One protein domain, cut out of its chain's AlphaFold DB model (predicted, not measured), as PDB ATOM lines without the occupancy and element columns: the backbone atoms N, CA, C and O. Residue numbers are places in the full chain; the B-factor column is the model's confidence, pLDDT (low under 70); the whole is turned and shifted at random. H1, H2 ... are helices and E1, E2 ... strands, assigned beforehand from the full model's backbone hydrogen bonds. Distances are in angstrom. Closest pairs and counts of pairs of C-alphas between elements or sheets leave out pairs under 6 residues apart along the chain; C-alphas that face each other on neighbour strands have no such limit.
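AT A GLANCE: This is residues 88 to 186 of the 186 residues of an uncharacterized protein of candidate division WWE3 bacterium (UniProt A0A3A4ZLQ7). One long helix, H5, makes the long axis, and shorter pieces are strung along it: H4 near its first residue, H1 near its middle and H3 beside its later part, running back along it. After H5 the chain folds back as E2, whose residues 182 to 183 pair antiparallel with residues 113 to 114. The 99 printed residues hold five named helices and two named strands, in the order E1 H1 H2 H3 H4 H5 E2; the class is mostly helix, and no two named strands pair. The whole is compact, with a radius of gyration of the C-alphas of 14.5 A, yet elongated, spanning 44 by 24 by 19 A.

HOW THE PARTS SIT: E1, residues 88 to 90, comes closest to H1, residues 96 to 99, at the C-alphas of Ser 89 and Leu 97, 6.0 A apart. H1 only just touches H5, residues 154 to 177, with 3 pairs of C-alphas within 8 A, the closest being Leu 96 and Phe 161, 6.1 A. H2, residues 104 to 107, is close to but not clearly touching H3, residues 116 to 125; their closest C-alphas, Tyr 107 and Asp 118, are 6.3 A apart. H3 touches H5, at its residues 169 to 176 alone, at a shallow tilt of 30 degrees, opposite ways; the closest C-alphas, Val 116 and Val 176, are 5.7 A apart. H4, residues 136 to 141, is about perpendicular to H5 at 83 degrees, close but not clearly touching. In H3, H4 and H5 every O i to N i+4 pair is within hydrogen-bond range; H1 and H2 are too short for one.

IN THESE COORDINATES: E1 begins at C-alpha 88, (-21.221, 13.190, 53.953). H3 is 14.4 A long and H5 34.6 A, from C-alpha 154 at (-26.790, 27.865, 38.936). E2, residues 182 to 185, measures 10.0 A and ends at (-23.980, 9.828, 62.581).

THE WHOLE: The farthest C-alphas, Leu 111 and Asp 148, are 44.2 A apart. The printed part has no cut; the link from H4 to H5, residues 142 to 153, is long. Residues 101 to 102 have pLDDT under 70.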
ATOM      1  N   ARG A  88     -20.781  12.071  53.118       90.94
ATOM      2  CA  ARG A  88     -21.221  13.190  53.953       90.94
ATOM      3  C   ARG A  88     -22.021  14.167  53.123       90.94
ATOM      4  O   ARG A  88     -21.600  14.562  52.045       90.94
ATOM      5  N   SER A  89     -23.131  14.627  53.687       87.50
ATOM      6  CA  SER A  89     -23.911  15.713  53.105       87.50
ATOM      7  C   SER A  89     -24.523  16.576  54.201       87.50
ATOM      8  O   SER A  89     -24.852  16.107  55.292       87.50
ATOM      9  N   SER A  90     -24.681  17.863  53.911       82.38
ATOM     10  CA  SER A  90     -25.464  18.782  54.733       82.38
ATOM     11  C   SER A  90     -26.969  18.588  54.511       82.38
ATOM     12  O   SER A  90     -27.388  18.062  53.480       82.38
ATOM     13  N   PHE A  91     -27.771  19.020  55.491       74.25
ATOM     14  CA  PHE A  91     -29.243  19.060  55.423       74.25
ATOM     15  C   PHE A  91     -29.800  20.406  54.931       74.25
ATOM     16  O   PHE A  91     -30.996  20.656  55.030       74.25
ATOM     17  N   ASN A  92     -28.941  21.322  54.484       76.94
ATOM     18  CA  ASN A  92     -29.394  22.570  53.875       76.94
ATOM     19  C   ASN A  92     -29.682  22.348  52.385       76.94
ATOM     20  O   ASN A  92     -29.259  21.352  51.806       76.94
ATOM     21  N   VAL A  93     -30.370  23.300  51.758       71.62
ATOM     22  CA  VAL A  93     -30.736  23.233  50.332       71.62
ATOM     23  C   VAL A  93     -29.531  23.237  49.383       71.62
ATOM     24  O   VAL A  93     -29.701  23.001  48.198       71.62
ATOM     25  N   SER A  94     -28.321  23.499  49.893       71.69
ATOM     26  CA  SER A  94     -27.055  23.376  49.164       71.69
ATOM     27  C   SER A  94     -26.397  21.991  49.292       71.69
ATOM     28  O   SER A  94     -25.336  21.769  48.717       71.69
ATOM     29  N   GLY A  95     -26.996  21.058  50.041       77.19
ATOM     30  CA  GLY A  95     -26.522  19.684  50.208       77.19
ATOM     31  C   GLY A  95     -27.522  18.663  49.681       77.19
ATOM     32  O   GLY A  95     -28.731  18.868  49.779       77.19
ATOM     33  N   LEU A  96     -27.015  17.538  49.168       84.19
ATOM     34  CA  LEU A  96     -27.836  16.485  48.566       84.19
ATOM     35  C   LEU A  96     -28.987  16.056  49.487       84.19
ATOM     36  O   LEU A  96     -30.133  16.037  49.067       84.19
ATOM     37  N   LEU A  97     -28.720  15.758  50.761       82.94
ATOM     38  CA  LEU A  97     -29.760  15.298  51.695       82.94
ATOM     39  C   LEU A  97     -30.837  16.346  51.995       82.94
ATOM     40  O   LEU A  97     -31.922  15.972  52.429       82.94
ATOM     41  N   GLY A  98     -30.544  17.636  51.807       75.62
ATOM     42  CA  GLY A  98     -31.548  18.694  51.903       75.62
ATOM     43  C   GLY A  98     -32.429  18.795  50.656       75.62
ATOM     44  O   GLY A  98     -33.552  19.278  50.757       75.62
ATOM     45  N   THR A  99     -31.940  18.325  49.503       74.62
ATOM     46  CA  THR A  99     -32.672  18.317  48.225       74.62
ATOM     47  C   THR A  99     -33.331  16.976  47.912       74.62
ATOM     48  O   THR A  99     -34.269  16.933  47.118       74.62
ATOM     49  N   LEU A 100     -32.876  15.874  48.524       75.25
ATOM     50  CA  LEU A 100     -33.553  14.586  48.418       75.25
ATOM     51  C   LEU A 100     -34.952  14.737  49.022       75.25
ATOM     52  O   LEU A 100     -35.131  14.820  50.236       75.25
ATOM     53  N   ASN A 101     -35.961  14.729  48.154       58.91
ATOM     54  CA  ASN A 101     -37.367  14.850  48.537       58.91
ATOM     55  C   ASN A 101     -37.886  13.615  49.316       58.91
ATOM     56  O   ASN A 101     -39.038  13.559  49.739       58.91
ATOM     57  N   PHE A 102     -37.033  12.606  49.513       62.09
ATOM     58  CA  PHE A 102     -37.264  11.488  50.413       62.09
ATOM     59  C   PHE A 102     -36.350  11.627  51.631       62.09
ATOM     60  O   PHE A 102     -35.129  11.741  51.536       62.09
ATOM     61  N   GLN A 103     -36.956  11.618  52.813       75.19
ATOM     62  CA  GLN A 103     -36.239  11.756  54.073       75.19
ATOM     63  C   GLN A 103     -35.434  10.477  54.337       75.19
ATOM     64  O   GLN A 103     -35.942   9.539  54.943       75.19
ATOM     65  N   VAL A 104     -34.170  10.438  53.900       81.88
ATOM     66  CA  VAL A 104     -33.225   9.332  54.174       81.88
ATOM     67  C   VAL A 104     -33.200   8.979  55.664       81.88
ATOM     68  O   VAL A 104     -33.107   7.811  56.028       81.88
ATOM     69  N   LEU A 105     -33.360   9.980  56.532       83.44
ATOM     70  CA  LEU A 105     -33.432   9.796  57.981       83.44
ATOM     71  C   LEU A 105     -34.608   8.928  58.448       83.44
ATOM     72  O   LEU A 105     -34.497   8.298  59.492       83.44
ATOM     73  N   ASN A 106     -35.688   8.816  57.672       89.06
ATOM     74  CA  ASN A 106     -36.814   7.934  58.002       89.06
ATOM     75  C   ASN A 106     -36.461   6.448  57.878       89.06
ATOM     76  O   ASN A 106     -37.209   5.602  58.361       89.06
ATOM     77  N   TYR A 107     -35.338   6.133  57.233       90.88
ATOM     78  CA  TYR A 107     -34.809   4.780  57.104       90.88
ATOM     79  C   TYR A 107     -33.744   4.456  58.158       90.88
ATOM     80  O   TYR A 107     -33.212   3.348  58.166       90.88
ATOM     81  N   VAL A 108     -33.402   5.416  59.021       92.75
ATOM     82  CA  VAL A 108     -32.435   5.219  60.100       92.75
ATOM     83  C   VAL A 108     -33.169   4.650  61.308       92.75
ATOM     84  O   VAL A 108     -34.109   5.254  61.821       92.75
ATOM     85  N   ASP A 109     -32.750   3.473  61.760       94.50
ATOM     86  CA  ASP A 109     -33.310   2.837  62.945       94.50
ATOM     87  C   ASP A 109     -32.857   3.521  64.252       94.50
ATOM     88  O   ASP A 109     -32.008   4.414  64.281       94.50
ATOM     89  N   ASN A 110     -33.402   3.060  65.380       93.75
ATOM     90  CA  ASN A 110     -33.079   3.602  66.706       93.75
ATOM     91  C   ASN A 110     -31.615   3.377  67.137       93.75
ATOM     92  O   ASN A 110     -31.190   3.926  68.153       93.75
ATOM     93  N   LEU A 111     -30.860   2.543  66.419       94.75
ATOM     94  CA  LEU A 111     -29.440   2.296  66.657       94.75
ATOM     95  C   LEU A 111     -28.548   3.140  65.735       94.75
ATOM     96  O   LEU A 111     -27.322   3.068  65.848       94.75
ATOM     97  N   GLY A 112     -29.140   3.948  64.853       94.88
ATOM     98  CA  GLY A 112     -28.416   4.775  63.902       94.88
ATOM     99  C   GLY A 112     -27.968   4.004  62.663       94.88
ATOM    100  O   GLY A 112     -26.900   4.307  62.132       94.88
ATOM    101  N   PHE A 113     -28.726   3.003  62.209       97.06
ATOM    102  CA  PHE A 113     -28.397   2.219  61.018       97.06
ATOM    103  C   PHE A 113     -29.492   2.258  59.953       97.06
ATOM    104  O   PHE A 113     -30.679   2.242  60.258       97.06
ATOM    105  N   ILE A 114     -29.069   2.239  58.690       96.75
ATOM    106  CA  ILE A 114     -29.919   1.936  57.536       96.75
ATOM    107  C   ILE A 114     -29.653   0.481  57.152       96.75
ATOM    108  O   ILE A 114     -28.505   0.088  56.916       96.75
ATOM    109  N   SER A 115     -30.707  -0.332  57.096       97.94
ATOM    110  CA  SER A 115     -30.583  -1.738  56.705       97.94
ATOM    111  C   SER A 115     -30.232  -1.881  55.217       97.94
ATOM    112  O   SER A 115     -30.513  -0.998  54.414       97.94
ATOM    113  N   VAL A 116     -29.684  -3.028  54.802       97.88
ATOM    114  CA  VAL A 116     -29.404  -3.301  53.373       97.88
ATOM    115  C   VAL A 116     -30.678  -3.231  52.523       97.88
ATOM    116  O   VAL A 116     -30.649  -2.782  51.378       97.88
ATOM    117  N   LYS A 117     -31.817  -3.667  53.076       97.62
ATOM    118  CA  LYS A 117     -33.116  -3.578  52.401       97.62
ATOM    119  C   LYS A 117     -33.503  -2.119  52.161       97.62
ATOM    120  O   LYS A 117     -33.940  -1.780  51.066       97.62
ATOM    121  N   ASP A 118     -33.322  -1.277  53.169       96.44
ATOM    122  CA  ASP A 118     -33.636   0.144  53.078       96.44
ATOM    123  C   ASP A 118     -32.652   0.873  52.161       96.44
ATOM    124  O   ASP A 118     -33.075   1.689  51.353       96.44
ATOM    125  N   ALA A 119     -31.367   0.508  52.177       96.69
ATOM    126  CA  ALA A 119     -30.375   1.025  51.236       96.69
ATOM    127  C   ALA A 119     -30.762   0.744  49.772       96.69
ATOM    128  O   ALA A 119     -30.632   1.632  48.932       96.69
ATOM    129  N   LYS A 120     -31.305  -0.448  49.465       96.81
ATOM    130  CA  LYS A 120     -31.858  -0.763  48.131       96.81
ATOM    131  C   LYS A 120     -33.039   0.136  47.775       96.81
ATOM    132  O   LYS A 120     -33.059   0.696  46.686       96.81
ATOM    133  N   ALA A 121     -33.985   0.308  48.697       94.19
ATOM    134  CA  ALA A 121     -35.140   1.177  48.475       94.19
ATOM    135  C   ALA A 121     -34.711   2.635  48.238       94.19
ATOM    136  O   ALA A 121     -35.201   3.292  47.326       94.19
ATOM    137  N   ILE A 122     -33.746   3.129  49.017       94.00
ATOM    138  CA  ILE A 122     -33.172   4.465  48.839       94.00
ATOM    139  C   ILE A 122     -32.482   4.578  47.475       94.00
ATOM    140  O   ILE A 122     -32.674   5.572  46.783       94.00
ATOM    141  N   LEU A 123     -31.708   3.574  47.059       94.25
ATOM    142  CA  LEU A 123     -31.005   3.570  45.774       94.25
ATOM    143  C   LEU A 123     -31.964   3.652  44.572       94.25
ATOM    144  O   LEU A 123     -31.666   4.331  43.585       94.25
ATOM    145  N   GLU A 124     -33.118   2.988  44.659       92.56
ATOM    146  CA  GLU A 124     -34.188   3.059  43.654       92.56
ATOM    147  C   GLU A 124     -34.837   4.451  43.592       92.56
ATOM    148  O   GLU A 124     -35.217   4.903  42.514       92.56
ATOM    149  N   LEU A 125     -34.923   5.156  44.724       91.06
ATOM    150  CA  LEU A 125     -35.469   6.515  44.799       91.06
ATOM    151  C   LEU A 125     -34.454   7.592  44.402       91.06
ATOM    152  O   LEU A 125     -34.832   8.625  43.851       91.06
ATOM    153  N   ALA A 126     -33.169   7.359  44.662       91.00
ATOM    154  CA  ALA A 126     -32.079   8.308  44.465       91.00
ATOM    155  C   ALA A 126     -31.679   8.461  42.987       91.00
ATOM    156  O   ALA A 126     -30.493   8.410  42.677       91.00
ATOM    157  N   THR A 127     -32.619   8.572  42.048       89.00
ATOM    158  CA  THR A 127     -32.322   8.763  40.616       89.00
ATOM    159  C   THR A 127     -32.402  10.243  40.228       89.00
ATOM    160  O   THR A 127     -33.130  10.987  40.896       89.00
ATOM    161  N   PRO A 128     -31.682  10.692  39.179       87.88
ATOM    162  CA  PRO A 128     -31.751  12.075  38.701       87.88
ATOM    163  C   PRO A 128     -33.178  12.536  38.380       87.88
ATOM    164  O   PRO A 128     -33.542  13.662  38.693       87.88
ATOM    165  N   GLU A 129     -34.009  11.654  37.823       86.12
ATOM    166  CA  GLU A 129     -35.394  11.952  37.428       86.12
ATOM    167  C   GLU A 129     -36.314  12.196  38.630       86.12
ATOM    168  O   GLU A 129     -37.329  12.879  38.510       86.12
ATOM    169  N   ASN A 130     -35.953  11.641  39.788       82.88
ATOM    170  CA  ASN A 130     -36.682  11.812  41.041       82.88
ATOM    171  C   ASN A 130     -36.157  12.996  41.871       82.88
ATOM    172  O   ASN A 130     -36.682  13.240  42.960       82.88
ATOM    173  N   GLN A 131     -35.125  13.713  41.402       82.31
ATOM    174  CA  GLN A 131     -34.578  14.866  42.115       82.31
ATOM    175  C   GLN A 131     -35.138  16.178  41.583       82.31
ATOM    176  O   GLN A 131     -35.103  16.464  40.387       82.31
ATOM    177  N   VAL A 132     -35.591  17.019  42.511       84.12
ATOM    178  CA  VAL A 132     -35.859  18.427  42.233       84.12
ATOM    179  C   VAL A 132     -34.571  19.184  42.522       84.12
ATOM    180  O   VAL A 132     -34.152  19.292  43.673       84.12
ATOM    181  N   LEU A 133     -33.914  19.661  41.467       87.81
ATOM    182  CA  LEU A 133     -32.740  20.513  41.612       87.81
ATOM    183  C   LEU A 133     -33.164  21.872  42.180       87.81
ATOM    184  O   LEU A 133     -34.205  22.397  41.772       87.81
ATOM    185  N   PRO A 134     -32.373  22.462  43.089       88.31
ATOM    186  CA  PRO A 134     -32.755  23.712  43.712       88.31
ATOM    187  C   PRO A 134     -32.744  24.850  42.693       88.31
ATOM    188  O   PRO A 134     -31.861  24.969  41.835       88.31
ATOM    189  N   SER A 135     -33.748  25.704  42.804       91.38
ATOM    190  CA  SER A 135     -33.855  26.934  42.040       91.38
ATOM    191  C   SER A 135     -32.868  27.992  42.536       91.38
ATOM    192  O   SER A 135     -32.354  27.952  43.657       91.38
ATOM    193  N   LEU A 136     -32.648  29.011  41.702       91.12
ATOM    194  CA  LEU A 136     -31.858  30.187  42.066       91.12
ATOM    195  C   LEU A 136     -32.397  30.883  43.330       91.12
ATOM    196  O   LEU A 136     -31.620  31.375  44.149       91.12
ATOM    197  N   GLU A 137     -33.722  30.936  43.490       90.94
ATOM    198  CA  GLU A 137     -34.380  31.569  44.638       90.94
ATOM    199  C   GLU A 137     -34.125  30.792  45.934       90.94
ATOM    200  O   GLU A 137     -33.757  31.393  46.944       90.94
ATOM    201  N   GLU A 138     -34.237  29.464  45.893       89.94
ATOM    202  CA  GLU A 138     -33.965  28.586  47.038       89.94
ATOM    203  C   GLU A 138     -32.495  28.652  47.472       89.94
ATOM    204  O   GLU A 138     -32.200  28.808  48.661       89.94
ATOM    205  N   LEU A 139     -31.565  28.623  46.512       89.19
ATOM    206  CA  LEU A 139     -30.137  28.776  46.794       89.19
ATOM    207  C   LEU A 139     -29.851  30.131  47.462       89.19
ATOM    208  O   LEU A 139     -29.181  30.174  48.499       89.19
ATOM    209  N   ARG A 140     -30.424  31.233  46.955       89.19
ATOM    210  CA  ARG A 140     -30.284  32.571  47.566       89.19
ATOM    211  C   ARG A 140     -30.868  32.638  48.973       89.19
ATOM    212  O   ARG A 140     -30.231  33.203  49.862       89.19
ATOM    213  N   ALA A 141     -32.042  32.045  49.192       88.19
ATOM    214  CA  ALA A 141     -32.690  32.004  50.503       88.19
ATOM    215  C   ALA A 141     -31.837  31.277  51.558       88.19
ATOM    216  O   ALA A 141     -31.930  31.582  52.744       88.19
ATOM    217  N   SER A 142     -30.965  30.362  51.130       82.69
ATOM    218  CA  SER A 142     -30.019  29.657  52.004       82.69
ATOM    219  C   SER A 142     -28.668  30.341  52.202       82.69
ATOM    220  O   SER A 142     -27.777  29.757  52.821       82.69
ATOM    221  N   HIS A 143     -28.506  31.563  51.687       86.38
ATOM    222  CA  HIS A 143     -27.240  32.295  51.678       86.38
ATOM    223  C   HIS A 143     -26.117  31.580  50.908       86.38
ATOM    224  O   HIS A 143     -24.936  31.779  51.206       86.38
ATOM    225  N   ALA A 144     -26.460  30.759  49.909       85.62
ATOM    226  CA  ALA A 144     -25.466  30.212  48.997       85.62
ATOM    227  C   ALA A 144     -24.799  31.348  48.205       85.62
ATOM    228  O   ALA A 144     -25.455  32.310  47.792       85.62
ATOM    229  N   ARG A 145     -23.487  31.233  47.976       87.12
ATOM    230  CA  ARG A 145     -22.772  32.110  47.045       87.12
ATOM    231  C   ARG A 145     -23.224  31.762  45.634       87.12
ATOM    232  O   ARG A 145     -23.134  30.597  45.243       87.12
ATOM    233  N   ILE A 146     -23.707  32.765  44.905       90.56
ATOM    234  CA  ILE A 146     -24.119  32.599  43.516       90.56
ATOM    235  C   ILE A 146     -23.407  33.615  42.638       90.56
ATOM    236  O   ILE A 146     -23.414  34.809  42.939       90.56
ATOM    237  N   GLU A 147     -22.809  33.109  41.571       90.94
ATOM    238  CA  GLU A 147     -22.078  33.860  40.556       90.94
ATOM    239  C   GLU A 147     -22.721  33.635  39.184       90.94
ATOM    240  O   GLU A 147     -23.583  32.768  39.029       90.94
ATOM    241  N   ASP A 148     -22.329  34.433  38.195       87.75
ATOM    242  CA  ASP A 148     -22.887  34.313  36.846       87.75
ATOM    243  C   ASP A 148     -22.356  33.059  36.122       87.75
ATOM    244  O   ASP A 148     -23.087  32.432  35.359       87.75
ATOM    245  N   GLU A 149     -21.112  32.651  36.405       88.88
ATOM    246  CA  GLU A 149     -20.415  31.528  35.761       88.88
ATOM    247  C   GLU A 149     -19.562  30.731  36.770       88.88
ATOM    248  O   GLU A 149     -19.288  31.191  37.878       88.88
ATOM    249  N   GLY A 150     -19.136  29.520  36.385       90.25
ATOM    250  CA  GLY A 150     -18.268  28.651  37.191       90.25
ATOM    251  C   GLY A 150     -19.003  27.818  38.248       90.25
ATOM    252  O   GLY A 150     -20.224  27.662  38.197       90.25
ATOM    253  N   ASP A 151     -18.257  27.285  39.219       87.25
ATOM    254  CA  ASP A 151     -18.755  26.338  40.238       87.25
ATOM    255  C   ASP A 151     -19.855  26.922  41.139       87.25
ATOM    256  O   ASP A 151     -20.652  26.193  41.724       87.25
ATOM    257  N   HIS A 152     -19.919  28.251  41.242       89.12
ATOM    258  CA  HIS A 152     -20.938  28.967  42.006       89.12
ATOM    259  C   HIS A 152     -22.085  29.506  41.140       89.12
ATOM    260  O   HIS A 152     -22.960  30.195  41.657       89.12
ATOM    261  N   SER A 153     -22.126  29.195  39.844       93.06
ATOM    262  CA  SER A 153     -23.301  29.463  39.007       93.06
ATOM    263  C   SER A 153     -24.445  28.491  39.299       93.06
ATOM    264  O   SER A 153     -24.250  27.458  39.938       93.06
ATOM    265  N   LEU A 154     -25.656  28.792  38.817       92.44
ATOM    266  CA  LEU A 154     -26.790  27.865  38.936       92.44
ATOM    267  C   LEU A 154     -26.473  26.497  38.301       92.44
ATOM    268  O   LEU A 154     -26.760  25.462  38.894       92.44
ATOM    269  N   GLU A 155     -25.837  26.501  37.128       93.19
ATOM    270  CA  GLU A 155     -25.404  25.286  36.431       93.19
ATOM    271  C   GLU A 155     -24.287  24.553  37.188       93.19
ATOM    272  O   GLU A 155     -24.311  23.324  37.286       93.19
ATOM    273  N   GLY A 156     -23.346  25.294  37.782       92.50
ATOM    274  CA  GLY A 156     -22.301  24.743  38.649       92.50
ATOM    275  C   GLY A 156     -22.888  24.030  39.867       92.50
ATOM    276  O   GLY A 156     -22.560  22.874  40.132       92.50
ATOM    277  N   TRP A 157     -23.852  24.663  40.541       90.88
ATOM    278  CA  TRP A 157     -24.604  24.044  41.630       90.88
ATOM    279  C   TRP A 157     -25.340  22.784  41.168       90.88
ATOM    280  O   TRP A 157     -25.222  21.743  41.809       90.88
ATOM    281  N   HIS A 158     -26.070  22.835  40.050       92.19
ATOM    282  CA  HIS A 158     -26.773  21.665  39.500       92.19
ATOM    283  C   HIS A 158     -25.818  20.513  39.179       92.19
ATOM    284  O   HIS A 158     -26.104  19.368  39.530       92.19
ATOM    285  N   SER A 159     -24.660  20.815  38.594       92.44
ATOM    286  CA  SER A 159     -23.611  19.831  38.312       92.44
ATOM    287  C   SER A 159     -23.078  19.198  39.600       92.44
ATOM    288  O   SER A 159     -23.001  17.974  39.696       92.44
ATOM    289  N   PHE A 160     -22.807  20.012  40.626       90.94
ATOM    290  CA  PHE A 160     -22.405  19.540  41.951       90.94
ATOM    291  C   PHE A 160     -23.448  18.601  42.582       90.94
ATOM    292  O   PHE A 160     -23.086  17.562  43.141       90.94
ATOM    293  N   PHE A 161     -24.744  18.919  42.470       90.69
ATOM    294  CA  PHE A 161     -25.817  18.062  42.985       90.69
ATOM    295  C   PHE A 161     -25.880  16.715  42.281       90.69
ATOM    296  O   PHE A 161     -26.000  15.687  42.947       90.69
ATOM    297  N   LEU A 162     -25.798  16.711  40.951       91.44
ATOM    298  CA  LEU A 162     -25.847  15.482  40.166       91.44
ATOM    299  C   LEU A 162     -24.625  14.599  40.436       91.44
ATOM    300  O   LEU A 162     -24.784  13.393  40.621       91.44
ATOM    301  N   GLN A 163     -23.436  15.195  40.556       93.19
ATOM    302  CA  GLN A 163     -22.233  14.471  40.959       93.19
ATOM    303  C   GLN A 163     -22.379  13.889  42.374       93.19
ATOM    304  O   GLN A 163     -22.140  12.702  42.586       93.19
ATOM    305  N   SER A 164     -22.837  14.694  43.338       92.44
ATOM    306  CA  SER A 164     -23.057  14.234  44.716       92.44
ATOM    307  C   SER A 164     -24.087  13.100  44.780       92.44
ATOM    308  O   SER A 164     -23.933  12.161  45.562       92.44
ATOM    309  N   LEU A 165     -25.137  13.162  43.953       92.62
ATOM    310  CA  LEU A 165     -26.132  12.099  43.825       92.62
ATOM    311  C   LEU A 165     -25.502  10.810  43.292       92.62
ATOM    312  O   LEU A 165     -25.771   9.740  43.831       92.62
ATOM    313  N   GLU A 166     -24.663  10.891  42.260       94.38
ATOM    314  CA  GLU A 166     -23.952   9.732  41.713       94.38
ATOM    315  C   GLU A 166     -23.031   9.086  42.757       94.38
ATOM    316  O   GLU A 166     -23.063   7.866  42.951       94.38
ATOM    317  N   GLU A 167     -22.274   9.897  43.495       94.44
ATOM    318  CA  GLU A 167     -21.421   9.436  44.594       94.44
ATOM    319  C   GLU A 167     -22.238   8.752  45.697       94.44
ATOM    320  O   GLU A 167     -21.870   7.668  46.165       94.44
ATOM    321  N   PHE A 168     -23.389   9.322  46.067       94.88
ATOM    322  CA  PHE A 168     -24.291   8.725  47.049       94.88
ATOM    323  C   PHE A 168     -24.881   7.398  46.568       94.88
ATOM    324  O   PHE A 168     -24.902   6.420  47.314       94.88
ATOM    325  N   ARG A 169     -25.322   7.324  45.306       95.50
ATOM    326  CA  ARG A 169     -25.823   6.081  44.700       95.50
ATOM    327  C   ARG A 169     -24.757   4.995  44.712       95.50
ATOM    328  O   ARG A 169     -25.048   3.864  45.085       95.50
ATOM    329  N   LYS A 170     -23.521   5.334  44.341       96.50
ATOM    330  CA  LYS A 170     -22.393   4.399  44.388       96.50
ATOM    331  C   LYS A 170     -22.125   3.920  45.812       96.50
ATOM    332  O   LYS A 170     -21.934   2.728  46.022       96.50
ATOM    333  N   PHE A 171     -22.172   4.821  46.790       97.00
ATOM    334  CA  PHE A 171     -22.059   4.466  48.201       97.00
ATOM    335  C   PHE A 171     -23.169   3.491  48.640       97.00
ATOM    336  O   PHE A 171     -22.878   2.469  49.254       97.00
ATOM    337  N   LEU A 172     -24.432   3.742  48.283       96.81
ATOM    338  CA  LEU A 172     -25.536   2.817  48.575       96.81
ATOM    339  C   LEU A 172     -25.340   1.456  47.896       96.81
ATOM    340  O   LEU A 172     -25.572   0.423  48.521       96.81
ATOM    341  N   GLN A 173     -24.888   1.448  46.639       98.06
ATOM    342  CA  GLN A 173     -24.600   0.221  45.898       98.06
ATOM    343  C   GLN A 173     -23.479  -0.590  46.562       98.06
ATOM    344  O   GLN A 173     -23.644  -1.792  46.747       98.06
ATOM    345  N   ASP A 174     -22.397   0.057  47.002       97.88
ATOM    346  CA  ASP A 174     -21.310  -0.597  47.742       97.88
ATOM    347  C   ASP A 174     -21.846  -1.304  49.006       97.88
ATOM    348  O   ASP A 174     -21.470  -2.442  49.290       97.88
ATOM    349  N   ALA A 175     -22.760  -0.669  49.754       98.06
ATOM    350  CA  ALA A 175     -23.383  -1.280  50.934       98.06
ATOM    351  C   ALA A 175     -24.230  -2.512  50.567       98.06
ATOM    352  O   ALA A 175     -24.212  -3.528  51.267       98.06
ATOM    353  N   VAL A 176     -24.959  -2.429  49.451       98.12
ATOM    354  CA  VAL A 176     -25.786  -3.519  48.928       98.12
ATOM    355  C   VAL A 176     -24.941  -4.705  48.473       98.12
ATOM    356  O   VAL A 176     -25.253  -5.839  48.842       98.12
ATOM    357  N   ASP A 177     -23.874  -4.453  47.721       98.19
ATOM    358  CA  ASP A 177     -22.988  -5.483  47.173       98.19
ATOM    359  C   ASP A 177     -22.229  -6.220  48.280       98.19
ATOM    360  O   ASP A 177     -22.053  -7.439  48.224       98.19
ATOM    361  N   LEU A 178     -21.824  -5.491  49.322       98.06
ATOM    362  CA  LEU A 178     -21.175  -6.053  50.507       98.06
ATOM    363  C   LEU A 178     -22.164  -6.670  51.503       98.06
ATOM    364  O   LEU A 178     -21.737  -7.326  52.455       98.06
ATOM    365  N   ASN A 179     -23.470  -6.481  51.287       98.19
ATOM    366  CA  ASN A 179     -24.535  -6.873  52.205       98.19
ATOM    367  C   ASN A 179     -24.284  -6.359  53.641       98.19
ATOM    368  O   ASN A 179     -24.410  -7.100  54.620       98.19
ATOM    369  N   GLU A 180     -23.919  -5.081  53.759       98.25
ATOM    370  CA  GLU A 180     -23.566  -4.425  55.018       98.25
ATOM    371  C   GLU A 180     -24.539  -3.275  55.339       98.25
ATOM    372  O   GLU A 180     -24.881  -2.496  54.448       98.25
ATOM    373  N   PRO A 181     -25.004  -3.134  56.595       98.00
ATOM    374  CA  PRO A 181     -25.791  -1.970  56.986       98.00
ATOM    375  C   PRO A 181     -24.940  -0.694  56.974       98.00
ATOM    376  O   PRO A 181     -23.742  -0.714  57.265       98.00
ATOM    377  N   ILE A 182     -25.581   0.441  56.713       98.06
ATOM    378  CA  ILE A 182     -24.929   1.751  56.746       98.06
ATOM    379  C   ILE A 182     -25.106   2.339  58.139       98.06
ATOM    380  O   ILE A 182     -26.230   2.470  58.614       98.06
ATOM    381  N   ARG A 183     -24.010   2.731  58.788       97.19
ATOM    382  CA  ARG A 183     -24.057   3.485  60.043       97.19
ATOM    383  C   ARG A 183     -24.215   4.972  59.750       97.19
ATOM    384  O   ARG A 183     -23.426   5.526  58.991       97.19
ATOM    385  N   CYS A 184     -25.149   5.618  60.426       93.62
ATOM    386  CA  CYS A 184     -25.400   7.050  60.352       93.62
ATOM    387  C   CYS A 184     -24.934   7.741  61.639       93.62
ATOM    388  O   CYS A 184     -25.151   7.247  62.746       93.62
ATOM    389  N   SER A 185     -24.297   8.898  61.496       89.12
ATOM    390  CA  SER A 185     -23.980   9.828  62.581       89.12
ATOM    391  C   SER A 185     -24.507  11.203  62.186       89.12
ATOM    392  O   SER A 185     -24.221  11.659  61.081       89.12
ATOM    393  N   TYR A 186     -25.279  11.840  63.062       73.06
ATOM    394  CA  TYR A 186     -25.911  13.146  62.844       73.06
ATOM    395  C   TYR A 186     -25.616  14.104  64.001       73.06
ATOM    396  O   TYR A 186     -25.344  13.605  65.119       73.06
TER     397      TYR A 186